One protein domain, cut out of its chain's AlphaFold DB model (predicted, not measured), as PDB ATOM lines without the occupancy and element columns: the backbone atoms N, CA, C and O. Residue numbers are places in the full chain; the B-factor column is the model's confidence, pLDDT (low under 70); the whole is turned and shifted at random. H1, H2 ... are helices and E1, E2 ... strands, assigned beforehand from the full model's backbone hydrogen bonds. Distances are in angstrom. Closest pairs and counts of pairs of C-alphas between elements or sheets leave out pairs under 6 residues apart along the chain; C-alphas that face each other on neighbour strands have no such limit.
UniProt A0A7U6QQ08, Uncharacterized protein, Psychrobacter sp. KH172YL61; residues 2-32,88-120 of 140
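AT A GLANCE: This is residues 2 to 32 and 88 to 120 of the 140 residues of an uncharacterized protein of Psychrobacter sp. KH172YL61 (UniProt A0A7U6QQ08). A long helix, H1, folds back into a small two-stranded ribbon, E1 and E2; H2 follows at the ribbon's far end, and residues 111 to 120 of H3 stick out as a free arm. The printed part, 64 residues, runs H1, E1, E2, H2, H3, mostly helix, with a parallel sheet. It is only just extended, close to loose: radius of gyration of the C-alphas 16.5 A, spans 56 by 21 by 21 A.

IN THESE COORDINATES: H1, residues 3 to 21, begins at C-alpha (118.024, 142.765, 69.097) and is 27.2 A long. E1 is 29 to 32, 9.8 A; E2 is 89 to 92, 10.0 A. H2 is 94 to 105, 16.6 A; H3, 110 to 120, 15.8 A, ends at (84.153, 135.757, 70.862).

HOW THE PARTS SIT: E1 and E2 are parallel at 14 degrees; N 31 and O 90 are 2.8 A apart. Closest C-alphas are Arg 8 and Cys 29 for H1 and E1, 6.3 A, and Leu 91 and Lys 97 for E2 and H2, 6.1 A. H3 is apart from H1, H2 and both strands. Every O i to N i+4 pair is within hydrogen-bond range in H1 and H2, 5 of 7 in H3.

THE WHOLE: Residues 33 to 87 are cut out, a gap of 14.3 A between C-alphas 32 and 88. No printed link is long. Residues 93 to 120 have pLDDT under 70.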
ATOM      1  N   PRO A   2     114.559 141.391  72.237       74.69
ATOM      2  CA  PRO A   2     114.880 141.277  70.811       74.69
ATOM      3  C   PRO A   2     115.922 142.326  70.391       74.69
ATOM      4  O   PRO A   2     115.834 143.479  70.811       74.69
ATOM      5  N   VAL A   3     116.889 141.933  69.556       83.12
ATOM      6  CA  VAL A   3     118.024 142.765  69.097       83.12
ATOM      7  C   VAL A   3     117.578 144.096  68.471       83.12
ATOM      8  O   VAL A   3     118.215 145.121  68.691       83.12
ATOM      9  N   GLU A   4     116.446 144.118  67.767       82.00
ATOM     10  CA  GLU A   4     115.899 145.320  67.119       82.00
ATOM     11  C   GLU A   4     115.624 146.476  68.102       82.00
ATOM     12  O   GLU A   4     115.902 147.639  67.802       82.00
ATOM     13  N   PHE A   5     115.142 146.171  69.311       85.38
ATOM     14  CA  PHE A   5     114.863 147.194  70.325       85.38
ATOM     15  C   PHE A   5     116.148 147.776  70.921       85.38
ATOM     16  O   PHE A   5     116.188 148.964  71.242       85.38
ATOM     17  N   ALA A   6     117.203 146.964  71.034       90.94
ATOM     18  CA  ALA A   6     118.505 147.423  71.505       90.94
ATOM     19  C   ALA A   6     119.152 148.389  70.499       90.94
ATOM     20  O   ALA A   6     119.641 149.444  70.893       90.94
ATOM     21  N   VAL A   7     119.080 148.070  69.201       92.12
ATOM     22  CA  VAL A   7     119.582 148.944  68.125       92.12
ATOM     23  C   VAL A   7     118.868 150.293  68.138       92.12
ATOM     24  O   VAL A   7     119.519 151.334  68.028       92.12
ATOM     25  N   ARG A   8     117.543 150.293  68.332       90.19
ATOM     26  CA  ARG A   8     116.762 151.527  68.461       90.19
ATOM     27  C   ARG A   8     117.241 152.382  69.633       90.19
ATOM     28  O   ARG A   8     117.566 153.546  69.422       90.19
ATOM     29  N   GLY A   9     117.303 151.808  70.837       92.06
ATOM     30  CA  GLY A   9     117.713 152.543  72.036       92.06
ATOM     31  C   GLY A   9     119.118 153.134  71.899       92.06
ATOM     32  O   GLY A   9     119.316 154.315  72.161       92.06
ATOM     33  N   PHE A  10     120.065 152.346  71.385       94.69
ATOM     34  CA  PHE A  10     121.423 152.815  71.116       94.69
ATOM     35  C   PHE A  10     121.452 153.984  70.120       94.69
ATOM     36  O   PHE A  10     122.089 155.003  70.379       94.69
ATOM     37  N   THR A  11     120.734 153.868  69.000       94.88
ATOM     38  CA  THR A  11     120.720 154.900  67.950       94.88
ATOM     39  C   THR A  11     120.070 156.198  68.436       94.88
ATOM     40  O   THR A  11     120.530 157.288  68.095       94.88
ATOM     41  N   GLU A  12     119.014 156.101  69.247       93.69
ATOM     42  CA  GLU A  12     118.339 157.260  69.838       93.69
ATOM     43  C   GLU A  12     119.245 157.993  70.840       93.69
ATOM     44  O   GLU A  12     119.346 159.220  70.769       93.69
ATOM     45  N   SER A  13     119.959 157.263  71.707       95.31
ATOM     46  CA  SER A  13     120.954 157.849  72.615       95.31
ATOM     47  C   SER A  13     122.125 158.483  71.858       95.31
ATOM     48  O   SER A  13     122.486 159.624  72.138       95.31
ATOM     49  N   LEU A  14     122.667 157.798  70.845       95.69
ATOM     50  CA  LEU A  14     123.762 158.317  70.022       95.69
ATOM     51  C   LEU A  14     123.375 159.622  69.316       95.69
ATOM     52  O   LEU A  14     124.146 160.575  69.286       95.69
ATOM     53  N   ARG A  15     122.160 159.704  68.764       94.75
ATOM     54  CA  ARG A  15     121.689 160.925  68.094       94.75
ATOM     55  C   ARG A  15     121.630 162.119  69.048       94.75
ATOM     56  O   ARG A  15     121.925 163.234  68.627       94.75
ATOM     57  N   GLN A  16     121.250 161.910  70.310       95.06
ATOM     58  CA  GLN A  16     121.253 162.982  71.309       95.06
ATOM     59  C   GLN A  16     122.668 163.505  71.556       95.06
ATOM     60  O   GLN A  16     122.869 164.715  71.553       95.06
ATOM     61  N   GLU A  17     123.644 162.608  71.697       96.50
ATOM     62  CA  GLU A  17     125.048 162.986  71.860       96.50
ATOM     63  C   GLU A  17     125.571 163.782  70.654       96.50
ATOM     64  O   GLU A  17     126.140 164.858  70.829       96.50
ATOM     65  N   LEU A  18     125.294 163.321  69.429       95.81
ATOM     66  CA  LEU A  18     125.690 164.016  68.196       95.81
ATOM     67  C   LEU A  18     125.063 165.415  68.081       95.81
ATOM     68  O   LEU A  18     125.732 166.366  67.672       95.81
ATOM     69  N   ASN A  19     123.798 165.562  68.484       93.25
ATOM     70  CA  ASN A  19     123.120 166.858  68.508       93.25
ATOM     71  C   ASN A  19     123.737 167.810  69.544       93.25
ATOM     72  O   ASN A  19     123.863 169.000  69.270       93.25
ATOM     73  N   ILE A  20     124.132 167.298  70.716       96.19
ATOM     74  CA  ILE A  20     124.803 168.087  71.762       96.19
ATOM     75  C   ILE A  20     126.192 168.534  71.292       96.19
ATOM     76  O   ILE A  20     126.568 169.685  71.498       96.19
ATOM     77  N   GLN A  21     126.944 167.644  70.642       96.25
ATOM     78  CA  GLN A  21     128.287 167.940  70.137       96.25
ATOM     79  C   GLN A  21     128.288 168.884  68.926       96.25
ATOM     80  O   GLN A  21     129.331 169.453  68.608       96.25
ATOM     81  N   ASN A  22     127.147 169.050  68.245       92.94
ATOM     82  CA  ASN A  22     126.997 169.876  67.045       92.94
ATOM     83  C   ASN A  22     128.088 169.605  65.986       92.94
ATOM     84  O   ASN A  22     128.644 170.515  65.372       92.94
ATOM     85  N   CYS A  23     128.414 168.327  65.787       93.44
ATOM     86  CA  CYS A  23     129.540 167.882  64.965       93.44
ATOM     87  C   CYS A  23     129.187 167.661  63.481       93.44
ATOM     88  O   CYS A  23     130.013 167.171  62.716       93.44
ATOM     89  N   GLY A  24     127.963 168.003  63.062       93.31
ATOM     90  CA  GLY A  24     127.503 167.852  61.676       93.31
ATOM     91  C   GLY A  24     127.189 166.412  61.248       93.31
ATOM     92  O   GLY A  24     126.968 166.167  60.065       93.31
ATOM     93  N   VAL A  25     127.147 165.460  62.186       95.25
ATOM     94  CA  VAL A  25     126.808 164.051  61.932       95.25
ATOM     95  C   VAL A  25     125.416 163.738  62.481       95.25
ATOM     96  O   VAL A  25     125.043 164.196  63.557       95.25
ATOM     97  N   SER A  26     124.649 162.918  61.761       93.56
ATOM     98  CA  SER A  26     123.329 162.454  62.189       93.56
ATOM     99  C   SER A  26     123.195 160.938  62.143       93.56
ATOM    100  O   SER A  26     123.736 160.292  61.250       93.56
ATOM    101  N   ALA A  27     122.384 160.385  63.045       95.75
ATOM    102  CA  ALA A  27     121.995 158.978  63.040       95.75
ATOM    103  C   ALA A  27     120.486 158.823  62.784       95.75
ATOM    104  O   ALA A  27     119.676 159.512  63.411       95.75
ATOM    105  N   THR A  28     120.110 157.912  61.884       93.88
ATOM    106  CA  THR A  28     118.718 157.615  61.502       93.88
ATOM    107  C   THR A  28     118.408 156.148  61.794       93.88
ATOM    108  O   THR A  28     119.088 155.262  61.282       93.88
ATOM    109  N   CYS A  29     117.371 155.873  62.592       93.56
ATOM    110  CA  CYS A  29     116.942 154.504  62.894       93.56
ATOM    111  C   CYS A  29     115.901 154.021  61.873       93.56
ATOM    112  O   CYS A  29     114.838 154.633  61.717       93.56
ATOM    113  N   ILE A  30     116.197 152.916  61.186       91.75
ATOM    114  CA  ILE A  30     115.313 152.304  60.189       91.75
ATOM    115  C   ILE A  30     114.589 151.107  60.802       91.75
ATOM    116  O   ILE A  30     115.217 150.198  61.338       91.75
ATOM    117  N   HIS A  31     113.270 151.086  60.656       88.94
ATOM    118  CA  HIS A  31     112.405 149.981  61.055       88.94
ATOM    119  C   HIS A  31     111.777 149.366  59.803       88.94
ATOM    120  O   HIS A  31     110.749 149.860  59.315       88.94
ATOM    121  N   PRO A  32     112.418 148.339  59.226       85.94
ATOM    122  CA  PRO A  32     111.907 147.694  58.036       85.94
ATOM    123  C   PRO A  32     110.727 146.782  58.376       85.94
ATOM    124  O   PRO A  32     110.802 145.943  59.269       85.94
ATOM    125  N   GLN A  88     114.920 161.290  62.170       89.94
ATOM    126  CA  GLN A  88     115.290 160.511  63.355       89.94
ATOM    127  C   GLN A  88     114.869 159.040  63.221       89.94
ATOM    128  O   GLN A  88     115.608 158.139  63.618       89.94
ATOM    129  N   ARG A  89     113.684 158.797  62.647       90.00
ATOM    130  CA  ARG A  89     113.087 157.468  62.508       90.00
ATOM    131  C   ARG A  89     112.433 157.320  61.143       90.00
ATOM    132  O   ARG A  89     111.659 158.185  60.745       90.00
ATOM    133  N   CYS A  90     112.681 156.192  60.486       88.75
ATOM    134  CA  CYS A  90     112.015 155.823  59.245       88.75
ATOM    135  C   CYS A  90     111.391 154.430  59.361       88.75
ATOM    136  O   CYS A  90     112.039 153.476  59.787       88.75
ATOM    137  N   LEU A  91     110.125 154.325  58.977       86.56
ATOM    138  CA  LEU A  91     109.332 153.101  58.989       86.56
ATOM    139  C   LEU A  91     109.033 152.706  57.544       86.56
ATOM    140  O   LEU A  91     108.434 153.490  56.804       86.56
ATOM    141  N   ILE A  92     109.453 151.508  57.138       83.38
ATOM    142  CA  ILE A  92     109.349 151.052  55.745       83.38
ATOM    143  C   ILE A  92     108.239 150.009  55.630       83.38
ATOM    144  O   ILE A  92     108.224 149.028  56.370       83.38
ATOM    145  N   GLY A  93     107.329 150.209  54.676       68.06
ATOM    146  CA  GLY A  93     106.150 149.367  54.460       68.06
ATOM    147  C   GLY A  93     104.837 150.035  54.881       68.06
ATOM    148  O   GLY A  93     104.796 150.817  55.834       68.06
ATOM    149  N   ASN A  94     103.747 149.706  54.176       58.75
ATOM    150  CA  ASN A  94     102.395 150.207  54.469       58.75
ATOM    151  C   ASN A  94     101.966 149.943  55.922       58.75
ATOM    152  O   ASN A  94     101.351 150.805  56.546       58.75
ATOM    153  N   ASP A  95     102.340 148.790  56.477       52.09
ATOM    154  CA  ASP A  95     101.962 148.403  57.838       52.09
ATOM    155  C   ASP A  95     102.731 149.196  58.905       52.09
ATOM    156  O   ASP A  95     102.188 149.487  59.965       52.09
ATOM    157  N   ALA A  96     103.962 149.628  58.624       53.81
ATOM    158  CA  ALA A  96     104.799 150.333  59.592       53.81
ATOM    159  C   ALA A  96     104.336 151.788  59.809       53.81
ATOM    160  O   ALA A  96     104.292 152.261  60.944       53.81
ATOM    161  N   LYS A  97     103.901 152.476  58.741       56.53
ATOM    162  CA  LYS A  97     103.264 153.805  58.834       56.53
ATOM    163  C   LYS A  97     101.873 153.736  59.472       56.53
ATOM    164  O   LYS A  97     101.525 154.613  60.256       56.53
ATOM    165  N   MET A  98     101.095 152.696  59.164       50.94
ATOM    166  CA  MET A  98      99.760 152.500  59.733       50.94
ATOM    167  C   MET A  98      99.818 152.162  61.228       50.94
ATOM    168  O   MET A  98      99.062 152.736  62.003       50.94
ATOM    169  N   VAL A  99     100.746 151.300  61.661       55.19
ATOM    170  CA  VAL A  99     100.954 150.985  63.085       55.19
ATOM    171  C   VAL A  99     101.444 152.210  63.859       55.19
ATOM    172  O   VAL A  99     100.948 152.460  64.952       55.19
ATOM    173  N   ASP A 100     102.353 153.012  63.299       58.75
ATOM    174  CA  ASP A 100     102.820 154.254  63.937       58.75
ATOM    175  C   ASP A 100     101.713 155.316  64.036       58.75
ATOM    176  O   ASP A 100     101.572 155.975  65.066       58.75
ATOM    177  N   ALA A 101     100.867 155.434  63.008       60.78
ATOM    178  CA  ALA A 101      99.687 156.294  63.044       60.78
ATOM    179  C   ALA A 101      98.656 155.809  64.078       60.78
ATOM    180  O   ALA A 101      98.173 156.604  64.879       60.78
ATOM    181  N   ILE A 102      98.360 154.508  64.130       54.00
ATOM    182  CA  ILE A 102      97.414 153.928  65.096       54.00
ATOM    183  C   ILE A 102      97.944 154.047  66.531       54.00
ATOM    184  O   ILE A 102      97.175 154.389  67.420       54.00
ATOM    185  N   GLN A 103      99.242 153.841  66.772       58.56
ATOM    186  CA  GLN A 103      99.846 154.024  68.100       58.56
ATOM    187  C   GLN A 103      99.819 155.485  68.563       58.56
ATOM    188  O   GLN A 103      99.665 155.737  69.757       58.56
ATOM    189  N   ARG A 104      99.940 156.450  67.640       65.12
ATOM    190  CA  ARG A 104      99.801 157.879  67.959       65.12
ATOM    191  C   ARG A 104      98.355 158.305  68.214       65.12
ATOM    192  O   ARG A 104      98.144 159.201  69.024       65.12
ATOM    193  N   VAL A 105      97.379 157.700  67.535       57.91
ATOM    194  CA  VAL A 105      95.960 158.094  67.632       57.91
ATOM    195  C   VAL A 105      95.206 157.309  68.718       57.91
ATOM    196  O   VAL A 105      94.319 157.861  69.361       57.91
ATOM    197  N   PHE A 106      95.578 156.054  68.987       54.28
ATOM    198  CA  PHE A 106      94.906 155.171  69.950       54.28
ATOM    199  C   PHE A 106      95.908 154.405  70.840       54.28
ATOM    200  O   PHE A 106      95.991 153.176  70.762       54.28
ATOM    201  N   PRO A 107      96.657 155.089  71.729       58.97
ATOM    202  CA  PRO A 107      97.677 154.460  72.576       58.97
ATOM    203  C   PRO A 107      97.134 153.406  73.565       58.97
ATOM    204  O   PRO A 107      97.909 152.619  74.099       58.97
ATOM    205  N   SER A 108      95.820 153.362  73.812       54.97
ATOM    206  CA  SER A 108      95.217 152.628  74.936       54.97
ATOM    207  C   SER A 108      94.238 151.495  74.587       54.97
ATOM    208  O   SER A 108      93.806 150.799  75.497       54.97
ATOM    209  N   HIS A 109      93.895 151.243  73.318       56.03
ATOM    210  CA  HIS A 109      92.758 150.352  72.990       56.03
ATOM    211  C   HIS A 109      93.146 148.944  72.493       56.03
ATOM    212  O   HIS A 109      92.282 148.131  72.171       56.03
ATOM    213  N   TYR A 110      94.441 148.614  72.432       51.72
ATOM    214  CA  TYR A 110      94.899 147.321  71.899       51.72
ATOM    215  C   TYR A 110      94.573 146.138  72.832       51.72
ATOM    216  O   TYR A 110      94.306 145.025  72.379       51.72
ATOM    217  N   SER A 111      94.565 146.390  74.142       56.50
ATOM    218  CA  SER A 111      94.380 145.383  75.193       56.50
ATOM    219  C   SER A 111      92.966 144.795  75.212       56.50
ATOM    220  O   SER A 111      92.785 143.602  75.443       56.50
ATOM    221  N   GLU A 112      91.959 145.630  74.965       58.25
ATOM    222  CA  GLU A 112      90.548 145.261  75.125       58.25
ATOM    223  C   GLU A 112      90.030 144.512  73.895       58.25
ATOM    224  O   GLU A 112      89.423 143.449  74.016       58.25
ATOM    225  N   VAL A 113      90.408 144.966  72.697       61.72
ATOM    226  CA  VAL A 113      89.975 144.359  71.430       61.72
ATOM    227  C   VAL A 113      90.518 142.933  71.258       61.72
ATOM    228  O   VAL A 113      89.808 142.048  70.777       61.72
ATOM    229  N   ILE A 114      91.754 142.654  71.692       61.16
ATOM    230  CA  ILE A 114      92.314 141.291  71.637       61.16
ATOM    231  C   ILE A 114      91.606 140.358  72.630       61.16
ATOM    232  O   ILE A 114      91.330 139.194  72.310       61.16
ATOM    233  N   ASN A 115      91.258 140.855  73.818       60.75
ATOM    234  CA  ASN A 115      90.503 140.078  74.797       60.75
ATOM    235  C   ASN A 115      89.083 139.769  74.303       60.75
ATOM    236  O   ASN A 115      88.624 138.637  74.462       60.75
ATOM    237  N   ASP A 116      88.429 140.702  73.617       63.69
ATOM    238  CA  ASP A 116      87.085 140.488  73.076       63.69
ATOM    239  C   ASP A 116      87.079 139.517  71.892       63.69
ATOM    240  O   ASP A 116      86.245 138.609  71.831       63.69
ATOM    241  N   ILE A 117      88.061 139.599  70.989       63.53
ATOM    242  CA  ILE A 117      88.167 138.682  69.844       63.53
ATOM    243  C   ILE A 117      88.515 137.253  70.301       63.53
ATOM    244  O   ILE A 117      87.987 136.270  69.764       63.53
ATOM    245  N   THR A 118      89.358 137.094  71.329       63.91
ATOM    246  CA  THR A 118      89.683 135.763  71.883       63.91
ATOM    247  C   THR A 118      88.531 135.153  72.687       63.91
ATOM    248  O   THR A 118      88.419 133.925  72.759       63.91
ATOM    249  N   GLN A 119      87.657 135.973  73.274       60.19
ATOM    250  CA  GLN A 119      86.438 135.510  73.941       60.19
ATOM    251  C   GLN A 119      85.332 135.165  72.939       60.19
ATOM    252  O   GLN A 119      84.692 134.118  73.061       60.19
ATOM    253  N   LEU A 120      85.156 135.980  71.899       64.75
ATOM    254  CA  LEU A 120      84.153 135.757  70.862       64.75
ATOM    255  C   LEU A 120      84.486 134.529  69.997       64.75
ATOM    256  O   LEU A 120      83.607 133.718  69.710       64.75
TER     257      LEU A 120